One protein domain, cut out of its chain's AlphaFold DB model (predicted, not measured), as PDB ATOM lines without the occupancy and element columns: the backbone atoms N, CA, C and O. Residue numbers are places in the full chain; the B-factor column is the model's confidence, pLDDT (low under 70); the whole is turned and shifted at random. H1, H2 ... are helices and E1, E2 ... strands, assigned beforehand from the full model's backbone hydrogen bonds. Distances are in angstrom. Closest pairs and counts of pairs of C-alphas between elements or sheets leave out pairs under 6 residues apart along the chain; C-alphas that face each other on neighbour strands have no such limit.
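AT A GLANCE: This is residues 2 to 91 of the 163 residues of an uncharacterized protein of Bradyrhizobium lablabi (UniProt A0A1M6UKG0). Little regular structure: two short helices, H1 and H2, steeply tilted to each other, sit near a tiny ribbon of two antiparallel strands, E1 and E2, while the long loop of residues 26 to 55 swings out past H1 and returns to H2. The 90 printed residues, 29 in named elements, run E1, H1, H2, E2, of mixed class. The whole is elongated, 46 by 25 by 19 A, and only just compact, close to loose, with radius of gyration of the C-alphas 14.1 A.

HOW THE PARTS SIT: E1, residues 6 to 8, is antiparallel to E2, residues 70 to 72, at 135 degrees; N 7 and O 71 are 2.8 A apart, within hydrogen-bond range. H1, residues 13 to 25, and H2, residues 56 to 65, are close but not clearly touching, at a steep tilt of 60 degrees, opposite ways; their closest C-alphas, Leu 19 and Cys 63, are 7.6 A apart. In H1 and H2 every O i to N i+4 pair is within hydrogen-bond range. E1 and H2 are apart, as are H1 and E2.

IN THESE COORDINATES: E1 begins at C-alpha 6 (30.180, 11.895, -0.444) and, like E2, spans 7.2 A. H1 spans 18.1 A and H2 14.1 A. E2 ends at C-alpha 72 (32.681, 13.941, 2.862).

THE WHOLE: The farthest C-alphas, Gly 2 and Glu 37, are 47.9 A apart. The printed part has no cut; the link H1 to H2 is long. Residues 2 to 3 have pLDDT under 70.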
ATOM      1  N   GLY A   2      24.304  10.439  11.243       54.78
ATOM      2  CA  GLY A   2      23.866  10.226   9.860       54.78
ATOM      3  C   GLY A   2      25.078  10.017   8.952       54.78
ATOM      4  O   GLY A   2      26.122  10.631   9.173       54.78
ATOM      5  N   ARG A   3      24.977   9.109   7.975       63.28
ATOM      6  CA  ARG A   3      26.044   8.914   6.986       63.28
ATOM      7  C   ARG A   3      26.174  10.198   6.170       63.28
ATOM      8  O   ARG A   3      25.210  10.631   5.549       63.28
ATOM      9  N   GLN A   4      27.352  10.812   6.216       73.38
ATOM     10  CA  GLN A   4      27.626  12.045   5.491       73.38
ATOM     11  C   GLN A   4      27.661  11.779   3.986       73.38
ATOM     12  O   GLN A   4      28.141  10.739   3.528       73.38
ATOM     13  N   LYS A   5      27.134  12.731   3.219       82.94
ATOM     14  CA  LYS A   5      27.144  12.683   1.759       82.94
ATOM     15  C   LYS A   5      28.590  12.710   1.254       82.94
ATOM     16  O   LYS A   5      29.396  13.499   1.733       82.94
ATOM     17  N   ILE A   6      28.896  11.875   0.266       88.25
ATOM     18  CA  ILE A   6      30.180  11.895  -0.444       88.25
ATOM     19  C   ILE A   6      30.078  12.881  -1.611       88.25
ATOM     20  O   ILE A   6      29.066  12.920  -2.316       88.25
ATOM     21  N   THR A   7      31.127  13.666  -1.817       90.06
ATOM     22  CA  THR A   7      31.285  14.582  -2.947       90.06
ATOM     23  C   THR A   7      32.708  14.504  -3.502       90.06
ATOM     24  O   THR A   7      33.597  13.901  -2.900       90.06
ATOM     25  N   ILE A   8      32.914  15.095  -4.675       91.06
ATOM     26  CA  ILE A   8      34.241  15.293  -5.259       91.06
ATOM     27  C   ILE A   8      34.872  16.594  -4.754       91.06
ATOM     28  O   ILE A   8      34.161  17.492  -4.285       91.06
ATOM     29  N   GLY A   9      36.189  16.718  -4.907       84.50
ATOM     30  CA  GLY A   9      36.910  17.959  -4.652       84.50
ATOM     31  C   GLY A   9      36.357  19.138  -5.473       84.50
ATOM     32  O   GLY A   9      35.908  18.962  -6.611       84.50
ATOM     33  N   PRO A  10      36.395  20.376  -4.939       77.06
ATOM     34  CA  PRO A  10      35.754  21.545  -5.554       77.06
ATOM     35  C   PRO A  10      36.322  21.930  -6.929       77.06
ATOM     36  O   PRO A  10      35.664  22.651  -7.678       77.06
ATOM     37  N   ASN A  11      37.516  21.444  -7.275       84.00
ATOM     38  CA  ASN A  11      38.185  21.719  -8.546       84.00
ATOM     39  C   ASN A  11      38.175  20.516  -9.504       84.00
ATOM     40  O   ASN A  11      38.608  20.642 -10.647       84.00
ATOM     41  N   ASP A  12      37.613  19.382  -9.079       91.25
ATOM     42  CA  ASP A  12      37.771  18.105  -9.780       91.25
ATOM     43  C   ASP A  12      36.639  17.844 -10.783       91.25
ATOM     44  O   ASP A  12      36.622  16.812 -11.446       91.25
ATOM     45  N   TYR A  13      35.693  18.781 -10.947       90.44
ATOM     46  CA  TYR A  13      34.542  18.637 -11.853       90.44
ATOM     47  C   TYR A  13      34.917  18.204 -13.284       90.44
ATOM     48  O   TYR A  13      34.244  17.315 -13.813       90.44
ATOM     49  N   PRO A  14      35.969  18.752 -13.933       92.19
ATOM     50  CA  PRO A  14      36.378  18.280 -15.255       92.19
ATOM     51  C   PRO A  14      36.925  16.846 -15.238       92.19
ATOM     52  O   PRO A  14      36.581  16.057 -16.118       92.19
ATOM     53  N   ALA A  15      37.747  16.498 -14.243       94.88
ATOM     54  CA  ALA A  15      38.315  15.159 -14.091       94.88
ATOM     55  C   ALA A  15      37.216  14.120 -13.815       94.88
ATOM     56  O   ALA A  15      37.150  13.090 -14.483       94.88
ATOM     57  N   TRP A  16      36.276  14.454 -12.929       95.12
ATOM     58  CA  TRP A  16      35.078  13.667 -12.661       95.12
ATOM     59  C   TRP A  16      34.240  13.454 -13.923       95.12
ATOM     60  O   TRP A  16      33.895  12.322 -14.256       95.12
ATOM     61  N   GLY A  17      33.960  14.523 -14.674       93.88
ATOM     62  CA  GLY A  17      33.201  14.433 -15.921       93.88
ATOM     63  C   GLY A  17      33.877  13.535 -16.962       93.88
ATOM     64  O   GLY A  17      33.207  12.732 -17.610       93.88
ATOM     65  N   LYS A  18      35.205  13.619 -17.103       96.12
ATOM     66  CA  LYS A  18      35.987  12.731 -17.977       96.12
ATOM     67  C   LYS A  18      35.914  11.271 -17.519       96.12
ATOM     68  O   LYS A  18      35.695  10.385 -18.343       96.12
ATOM     69  N   LEU A  19      36.044  11.011 -16.222       96.94
ATOM     70  CA  LEU A  19      35.958   9.657 -15.679       96.94
ATOM     71  C   LEU A  19      34.571   9.037 -15.921       96.94
ATOM     72  O   LEU A  19      34.477   7.941 -16.472       96.94
ATOM     73  N   VAL A  20      33.494   9.777 -15.640       95.25
ATOM     74  CA  VAL A  20      32.112   9.328 -15.894       95.25
ATOM     75  C   VAL A  20      31.859   9.072 -17.382       95.25
ATOM     76  O   VAL A  20      31.271   8.049 -17.735       95.25
ATOM     77  N   LYS A  21      32.341   9.945 -18.278       95.25
ATOM     78  CA  LYS A  21      32.260   9.714 -19.732       95.25
ATOM     79  C   LYS A  21      33.001   8.446 -20.148       95.25
ATOM     80  O   LYS A  21      32.520   7.723 -21.022       95.25
ATOM     81  N   SER A  22      34.129   8.154 -19.504       96.56
ATOM     82  CA  SER A  22      34.903   6.945 -19.791       96.56
ATOM     83  C   SER A  22      34.147   5.680 -19.399       96.56
ATOM     84  O   SER A  22      34.027   4.762 -20.206       96.56
ATOM     85  N   TRP A  23      33.513   5.677 -18.226       95.69
ATOM     86  CA  TRP A  23      32.629   4.590 -17.793       95.69
ATOM     87  C   TRP A  23      31.440   4.368 -18.725       95.69
ATOM     88  O   TRP A  23      31.094   3.225 -19.020       95.69
ATOM     89  N   ALA A  24      30.804   5.451 -19.171       93.44
ATOM     90  CA  ALA A  24      29.588   5.373 -19.969       93.44
ATOM     91  C   ALA A  24      29.844   4.886 -21.402       93.44
ATOM     92  O   ALA A  24      29.011   4.167 -21.951       93.44
ATOM     93  N   THR A  25      30.975   5.282 -21.995       93.81
ATOM     94  CA  THR A  25      31.260   5.084 -23.427       93.81
ATOM     95  C   THR A  25      32.337   4.042 -23.716       93.81
ATOM     96  O   THR A  25      32.477   3.644 -24.861       93.81
ATOM     97  N   GLY A  26      33.148   3.646 -22.730       94.31
ATOM     98  CA  GLY A  26      34.327   2.799 -22.953       94.31
ATOM     99  C   GLY A  26      35.520   3.521 -23.598       94.31
ATOM    100  O   GLY A  26      36.565   2.907 -23.810       94.31
ATOM    101  N   LYS A  27      35.403   4.820 -23.895       96.56
ATOM    102  CA  LYS A  27      36.495   5.655 -24.412       96.56
ATOM    103  C   LYS A  27      37.303   6.257 -23.272       96.56
ATOM    104  O   LYS A  27      36.736   6.685 -22.275       96.56
ATOM    105  N   ASN A  28      38.609   6.404 -23.430       95.88
ATOM    106  CA  ASN A  28      39.433   7.027 -22.399       95.88
ATOM    107  C   ASN A  28      39.422   8.558 -22.510       95.88
ATOM    108  O   ASN A  28      40.214   9.143 -23.238       95.88
ATOM    109  N   TYR A  29      38.524   9.223 -21.780       96.75
ATOM    110  CA  TYR A  29      38.494  10.690 -21.693       96.75
ATOM    111  C   TYR A  29      39.482  11.251 -20.664       96.75
ATOM    112  O   TYR A  29      39.789  12.447 -20.709       96.75
ATOM    113  N   VAL A  30      39.934  10.426 -19.713       96.19
ATOM    114  CA  VAL A  30      40.779  10.852 -18.589       96.19
ATOM    115  C   VAL A  30      42.137  11.317 -19.103       96.19
ATOM    116  O   VAL A  30      42.485  12.483 -18.910       96.19
ATOM    117  N   ASP A  31      42.838  10.461 -19.847       93.94
ATOM    118  CA  ASP A  31      44.167  10.778 -20.388       93.94
ATOM    119  C   ASP A  31      44.112  11.585 -21.689       93.94
ATOM    120  O   ASP A  31      45.131  12.059 -22.187       93.94
ATOM    121  N   TYR A  32      42.920  11.738 -22.266       94.69
ATOM    122  CA  TYR A  32      42.763  12.398 -23.547       94.69
ATOM    123  C   TYR A  32      42.875  13.922 -23.439       94.69
ATOM    124  O   TYR A  32      42.174  14.582 -22.655       94.69
ATOM    125  N   VAL A  33      43.739  14.484 -24.283       93.12
ATOM    126  CA  VAL A  33      43.910  15.926 -24.470       93.12
ATOM    127  C   VAL A  33      42.948  16.381 -25.562       93.12
ATOM    128  O   VAL A  33      43.109  16.023 -26.724       93.12
ATOM    129  N   MET A  34      41.936  17.156 -25.174       92.12
ATOM    130  CA  MET A  34      40.960  17.725 -26.106       92.12
ATOM    131  C   MET A  34      41.601  18.896 -26.855       92.12
ATOM    132  O   MET A  34      42.160  19.790 -26.218       92.12
ATOM    133  N   THR A  35      41.500  18.897 -28.182       93.62
ATOM    134  CA  THR A  35      41.854  20.035 -29.046       93.62
ATOM    135  C   THR A  35      40.631  20.486 -29.839       93.62
ATOM    136  O   THR A  35      39.607  19.802 -29.835       93.62
ATOM    137  N   GLU A  36      40.723  21.623 -30.525       92.69
ATOM    138  CA  GLU A  36      39.643  22.098 -31.401       92.69
ATOM    139  C   GLU A  36      39.364  21.103 -32.540       92.69
ATOM    140  O   GLU A  36      38.213  20.820 -32.862       92.69
ATOM    141  N   GLU A  37      40.413  20.508 -33.113       94.44
ATOM    142  CA  GLU A  37      40.296  19.514 -34.183       94.44
ATOM    143  C   GLU A  37      39.796  18.165 -33.661       94.44
ATOM    144  O   GLU A  37      39.099  17.445 -34.373       94.44
ATOM    145  N   ASN A  38      40.158  17.808 -32.424       92.19
ATOM    146  CA  ASN A  38      39.780  16.544 -31.811       92.19
ATOM    147  C   ASN A  38      39.251  16.775 -30.378       92.19
ATOM    148  O   ASN A  38      39.988  16.654 -29.393       92.19
ATOM    149  N   PRO A  39      37.958  17.112 -30.227       92.81
ATOM    150  CA  PRO A  39      37.381  17.459 -28.927       92.81
ATOM    151  C   PRO A  39      36.996  16.233 -28.081       92.81
ATOM    152  O   PRO A  39      36.651  16.370 -26.905       92.81
ATOM    153  N   VAL A  40      37.025  15.024 -28.653       94.12
ATOM    154  CA  VAL A  40      36.672  13.764 -27.980       94.12
ATOM    155  C   VAL A  40      37.577  12.620 -28.443       94.12
ATOM    156  O   VAL A  40      38.020  12.632 -29.593       94.12
ATOM    157  N   PRO A  41      37.807  11.587 -27.609       93.69
ATOM    158  CA  PRO A  41      38.560  10.416 -28.031       93.69
ATOM    159  C   PRO A  41      37.889   9.728 -29.237       93.69
ATOM    160  O   PRO A  41      36.659   9.544 -29.247       93.69
ATOM    161  N   PRO A  42      38.669   9.319 -30.252       89.69
ATOM    162  CA  PRO A  42      38.117   8.803 -31.501       89.69
ATOM    163  C   PRO A  42      37.526   7.398 -31.342       89.69
ATOM    164  O   PRO A  42      36.475   7.108 -31.912       89.69
ATOM    165  N   THR A  43      38.145   6.546 -30.525       91.00
ATOM    166  CA  THR A  43      37.818   5.119 -30.420       91.00
ATOM    167  C   THR A  43      37.588   4.683 -28.981       91.00
ATOM    168  O   THR A  43      38.102   5.282 -28.036       91.00
ATOM    169  N   GLU A  44      36.806   3.620 -28.831       92.44
ATOM    170  CA  GLU A  44      36.698   2.855 -27.588       92.44
ATOM    171  C   GLU A  44      37.958   2.008 -27.378       92.44
ATOM    172  O   GLU A  44      38.631   1.630 -28.342       92.44
ATOM    173  N   GLU A  45      38.290   1.714 -26.123       90.44
ATOM    174  CA  GLU A  45      39.404   0.833 -25.768       90.44
ATOM    175  C   GLU A  45      38.890  -0.572 -25.416       90.44
ATOM    176  O   GLU A  45      37.871  -0.726 -24.741       90.44
ATOM    177  N   MET A  46      39.613  -1.614 -25.840       87.62
ATOM    178  CA  MET A  46      39.298  -3.009 -25.517       87.62
ATOM    179  C   MET A  46      40.546  -3.727 -24.963       87.62
ATOM    180  O   MET A  46      41.440  -4.056 -25.743       87.62
ATOM    181  N   PRO A  47      40.620  -3.997 -23.642       90.81
ATOM    182  CA  PRO A  47      39.652  -3.612 -22.607       90.81
ATOM    183  C   PRO A  47      39.694  -2.099 -22.291       90.81
ATOM    184  O   PRO A  47      40.742  -1.481 -22.480       90.81
ATOM    185  N   PRO A  48      38.607  -1.502 -21.760       93.50
ATOM    186  CA  PRO A  48      38.617  -0.100 -21.339       93.50
ATOM    187  C   PRO A  48      39.628   0.148 -20.217       93.50
ATOM    188  O   PRO A  48      39.614  -0.590 -19.226       93.50
ATOM    189  N   LYS A  49      40.442   1.213 -20.301       94.31
ATOM    190  CA  LYS A  49      41.345   1.603 -19.200       94.31
ATOM    191  C   LYS A  49      40.597   1.954 -17.909       94.31
ATOM    192  O   LYS A  49      41.063   1.619 -16.824       94.31
ATOM    193  N   TYR A  50      39.429   2.587 -18.028       96.19
ATOM    194  CA  TYR A  50      38.539   2.924 -16.911       96.19
ATOM    195  C   TYR A  50      37.207   2.168 -17.058       96.19
ATOM    196  O   TYR A  50      36.251   2.709 -17.623       96.19
ATOM    197  N   PRO A  51      37.121   0.897 -16.620       95.81
ATOM    198  CA  PRO A  51      35.887   0.123 -16.705       95.81
ATOM    199  C   PRO A  51      34.858   0.595 -15.670       95.81
ATOM    200  O   PRO A  51      35.217   1.102 -14.611       95.81
ATOM    201  N   LYS A  52      33.564   0.371 -15.921       95.25
ATOM    202  CA  LYS A  52      32.509   0.678 -14.937       95.25
ATOM    203  C   LYS A  52      32.790  -0.024 -13.599       95.25
ATOM    204  O   LYS A  52      32.902  -1.255 -13.604       95.25
ATOM    205  N   PRO A  53      32.882   0.713 -12.477       96.19
ATOM    206  CA  PRO A  53      33.197   0.114 -11.191       96.19
ATOM    207  C   PRO A  53      32.020  -0.719 -10.682       96.19
ATOM    208  O   PRO A  53      30.855  -0.352 -10.839       96.19
ATOM    209  N   ARG A  54      32.331  -1.849 -10.055       94.50
ATOM    210  CA  ARG A  54      31.360  -2.811  -9.504       94.50
ATOM    211  C   ARG A  54      31.327  -2.793  -7.983       94.50
ATOM    212  O   ARG A  54      30.442  -3.384  -7.371       94.50
ATOM    213  N   SER A  55      32.294  -2.122  -7.372       94.94
ATOM    214  CA  SER A  55      32.417  -1.962  -5.930       94.94
ATOM    215  C   SER A  55      32.896  -0.556  -5.591       94.94
ATOM    216  O   SER A  55      33.493   0.132  -6.423       94.94
ATOM    217  N   PHE A  56      32.658  -0.130  -4.351       95.38
ATOM    218  CA  PHE A  56      33.153   1.160  -3.880       95.38
ATOM    219  C   PHE A  56      34.687   1.234  -3.907       95.38
ATOM    220  O   PHE A  56      35.227   2.281  -4.246       95.38
ATOM    221  N   GLY A  57      35.385   0.124  -3.637       96.19
ATOM    222  CA  GLY A  57      36.846   0.057  -3.731       96.19
ATOM    223  C   GLY A  57      37.354   0.319  -5.151       96.19
ATOM    224  O   GLY A  57      38.208   1.176  -5.336       96.19
ATOM    225  N   GLU A  58      36.768  -0.331  -6.165       95.81
ATOM    226  CA  GLU A  58      37.108  -0.071  -7.575       95.81
ATOM    227  C   GLU A  58      36.808   1.375  -7.984       95.81
ATOM    228  O   GLU A  58      37.591   2.003  -8.692       95.81
ATOM    229  N   PHE A  59      35.668   1.910  -7.540       96.81
ATOM    230  CA  PHE A  59      35.303   3.306  -7.768       96.81
ATOM    231  C   PHE A  59      36.325   4.265  -7.152       96.81
ATOM    232  O   PHE A  59      36.764   5.203  -7.813       96.81
ATOM    233  N   TRP A  60      36.733   4.009  -5.910       96.81
ATOM    234  CA  TRP A  60      37.727   4.804  -5.199       96.81
ATOM    235  C   TRP A  60      39.089   4.762  -5.905       96.81
ATOM    236  O   TRP A  60      39.674   5.815  -6.158       96.81
ATOM    237  N   ASP A  61      39.549   3.570  -6.305       96.94
ATOM    238  CA  ASP A  61      40.823   3.379  -7.012       96.94
ATOM    239  C   ASP A  61      40.835   4.132  -8.355       96.94
ATOM    240  O   ASP A  61      41.816   4.796  -8.710       96.94
ATOM    241  N   GLN A  62      39.723   4.082  -9.096       97.31
ATOM    242  CA  GLN A  62      39.588   4.792 -10.367       97.31
ATOM    243  C   GLN A  62      39.496   6.309 -10.197       97.31
ATOM    244  O   GLN A  62      40.113   7.030 -10.979       97.31
ATOM    245  N   CYS A  63      38.795   6.802  -9.170       96.50
ATOM    246  CA  CYS A  63      38.789   8.224  -8.824       96.50
ATOM    247  C   CYS A  63      40.211   8.721  -8.531       96.50
ATOM    248  O   CYS A  63      40.649   9.695  -9.142       96.50
ATOM    249  N   GLY A  64      40.972   8.010  -7.693       95.50
ATOM    250  CA  GLY A  64      42.369   8.351  -7.406       95.50
ATOM    251  C   GLY A  64      43.249   8.354  -8.661       95.50
ATOM    252  O   GLY A  64      43.988   9.309  -8.899       95.50
ATOM    253  N   SER A  65      43.103   7.334  -9.512       95.62
ATOM    254  CA  SER A  65      43.845   7.210 -10.779       95.62
ATOM    255  C   SER A  65      43.487   8.287 -11.809       95.62
ATOM    256  O   SER A  65      44.270   8.551 -12.714       95.62
ATOM    257  N   ALA A  66      42.303   8.888 -11.699       95.75
ATOM    258  CA  ALA A  66      41.836   9.976 -12.555       95.75
ATOM    259  C   ALA A  66      42.027  11.365 -11.923       95.75
ATOM    260  O   ALA A  66      41.503  12.346 -12.449       95.75
ATOM    261  N   HIS A  67      42.752  11.456 -10.801       93.69
ATOM    262  CA  HIS A  67      42.955  12.691 -10.037       93.69
ATOM    263  C   HIS A  67      41.646  13.337  -9.546       93.69
ATOM    264  O   HIS A  67      41.505  14.557  -9.543       93.69
ATOM    265  N   VAL A  68      40.688  12.510  -9.120       96.06
ATOM    266  CA  VAL A  68      39.436  12.930  -8.478       96.06
ATOM    267  C   VAL A  68      39.513  12.620  -6.985       96.06
ATOM    268  O   VAL A  68      39.513  11.455  -6.579       96.06
ATOM    269  N   GLY A  69      39.553  13.659  -6.152       94.25
ATOM    270  CA  GLY A  69      39.502  13.523  -4.701       94.25
ATOM    271  C   GLY A  69      38.078  13.257  -4.216       94.25
ATOM    272  O   GLY A  69      37.161  14.007  -4.540       94.25
ATOM    273  N   LEU A  70      37.889  12.207  -3.412       93.94
ATOM    274  CA  LEU A  70      36.617  11.900  -2.753       93.94
ATOM    275  C   LEU A  70      36.641  12.399  -1.309       93.94
ATOM    276  O   LEU A  70      37.500  11.994  -0.522       93.94
ATOM    277  N   VAL A  71      35.677  13.245  -0.954       92.69
ATOM    278  CA  VAL A  71      35.564  13.845   0.381       92.69
ATOM    279  C   VAL A  71      34.135  13.756   0.912       92.69
ATOM    280  O   VAL A  71      33.173  13.686   0.144       92.69
ATOM    281  N   PHE A  72      33.980  13.753   2.230       88.75
ATOM    282  CA  PHE A  72      32.681  13.941   2.862       88.75
ATOM    283  C   PHE A  72      32.277  15.421   2.803       88.75
ATOM    284  O   PHE A  72      33.094  16.316   3.007       88.75
ATOM    285  N   ASP A  73      30.998  15.676   2.534       82.50
ATOM    286  CA  ASP A  73      30.377  17.006   2.550       82.50
ATOM    287  C   ASP A  73      30.073  17.425   3.999       82.50
ATOM    288  O   ASP A  73      28.924  17.560   4.422       82.50
ATOM    289  N   ASP A  74      31.134  17.539   4.798       82.38
ATOM    290  CA  ASP A  74      31.102  17.848   6.232       82.38
ATOM    291  C   ASP A  74      31.597  19.266   6.558       82.38
ATOM    292  O   ASP A  74      31.671  19.657   7.723       82.38
ATOM    293  N   GLY A  75      31.931  20.040   5.522       77.12
ATOM    294  CA  GLY A  75      32.533  21.370   5.624       77.12
ATOM    295  C   GLY A  75      34.052  21.373   5.834       77.12
ATOM    296  O   GLY A  75      34.660  22.432   5.699       77.12
ATOM    297  N   ASN A  76      34.672  20.220   6.101       84.25
ATOM    298  CA  ASN A  76      36.114  20.066   6.316       84.25
ATOM    299  C   ASN A  76      36.819  19.320   5.174       84.25
ATOM    300  O   ASN A  76      38.041  19.184   5.206       84.25
ATOM    301  N   ASN A  77      36.077  18.856   4.161       83.62
ATOM    302  CA  ASN A  77      36.598  18.042   3.060       83.62
ATOM    303  C   ASN A  77      37.333  16.791   3.572       83.62
ATOM    304  O   ASN A  77      38.393  16.428   3.056       83.62
ATOM    305  N   THR A  78      36.785  16.137   4.601       90.44
ATOM    306  CA  THR A  78      37.388  14.927   5.167       90.44
ATOM    307  C   THR A  78      37.511  13.842   4.086       90.44
ATOM    308  O   THR A  78      36.492  13.495   3.482       90.44
ATOM    309  N   PRO A  79      38.707  13.277   3.821       91.94
ATOM    310  CA  PRO A  79      38.876  12.252   2.793       91.94
ATOM    311  C   PRO A  79      38.043  10.997   3.059       91.94
ATOM    312  O   PRO A  79      38.001  10.489   4.181       91.94
ATOM    313  N   VAL A  80      37.418  10.461   2.011       92.88
ATOM    314  CA  VAL A  80      36.655   9.214   2.117       92.88
ATOM    315  C   VAL A  80      37.612   8.017   2.100       92.88
ATOM    316  O   VAL A  80      38.385   7.879   1.147       92.88
ATOM    317  N   PRO A  81      37.574   7.124   3.107       93.19
ATOM    318  CA  PRO A  81      38.414   5.934   3.115       93.19
ATOM    319  C   PRO A  81      37.933   4.914   2.080       93.19
ATOM    320  O   PRO A  81      36.730   4.688   1.928       93.19
ATOM    321  N   ARG A  82      38.884   4.242   1.428       92.75
ATOM    322  CA  ARG A  82      38.628   3.194   0.430       92.75
ATOM    323  C   ARG A  82      37.727   2.072   0.959       92.75
ATOM    324  O   ARG A  82      36.763   1.696   0.303       92.75
ATOM    325  N   ASP A  83      38.007   1.585   2.167       90.62
ATOM    326  CA  ASP A  83      37.339   0.416   2.761       90.62
ATOM    327  C   ASP A  83      36.352   0.799   3.883       90.62
ATOM    328  O   ASP A  83      36.137   0.058   4.840       90.62
ATOM    329  N   GLY A  84      35.713   1.971   3.772       83.81
ATOM    330  CA  GLY A  84      34.803   2.525   4.788       83.81
ATOM    331  C   GLY A  84      33.445   1.824   4.953       83.81
ATOM    332  O   GLY A  84      32.541   2.397   5.559       83.81
ATOM    333  N   GLY A  85      33.251   0.631   4.381       85.94
ATOM    334  CA  GLY A  85      31.962  -0.076   4.395       85.94
ATOM    335  C   GLY A  85      30.852   0.640   3.611       85.94
ATOM    336  O   GLY A  85      29.670   0.512   3.939       85.94
ATOM    337  N   ILE A  86      31.228   1.434   2.605       88.75
ATOM    338  CA  ILE A  86      30.305   2.188   1.755       88.75
ATOM    339  C   ILE A  86      29.820   1.282   0.620       88.75
ATOM    340  O   ILE A  86      30.614   0.663  -0.085       88.75
ATOM    341  N   GLY A  87      28.500   1.205   0.439       88.12
ATOM    342  CA  GLY A  87      27.901   0.539  -0.714       88.12
ATOM    343  C   GLY A  87      27.960   1.430  -1.954       88.12
ATOM    344  O   GLY A  87      27.745   2.637  -1.859       88.12
ATOM    345  N   LEU A  88      28.211   0.830  -3.118       91.19
ATOM    346  CA  LEU A  88      28.141   1.504  -4.413       91.19
ATOM    347  C   LEU A  88      27.026   0.884  -5.252       91.19
ATOM    348  O   LEU A  88      26.964  -0.334  -5.399       91.19
ATOM    349  N   ILE A  89      26.189   1.734  -5.839       89.50
ATOM    350  CA  ILE A  89      25.234   1.346  -6.875       89.50
ATOM    351  C   ILE A  89      25.548   2.193  -8.105       89.50
ATOM    352  O   ILE A  89      25.461   3.420  -8.055       89.50
ATOM    353  N   VAL A  90      25.915   1.535  -9.204       90.06
ATOM    354  CA  VAL A  90      26.141   2.180 -10.502       90.06
ATOM    355  C   VAL A  90      24.960   1.858 -11.405       90.06
ATOM    356  O   VAL A  90      24.726   0.699 -11.735       90.06
ATOM    357  N   LEU A  91      24.217   2.891 -11.798       87.06
ATOM    358  CA  LEU A  91      23.102   2.785 -12.737       87.06
ATOM    359  C   LEU A  91      23.478   3.492 -14.035       87.06
ATOM    360  O   LEU A  91      23.786   4.684 -14.025       87.06
TER     361      LEU A  91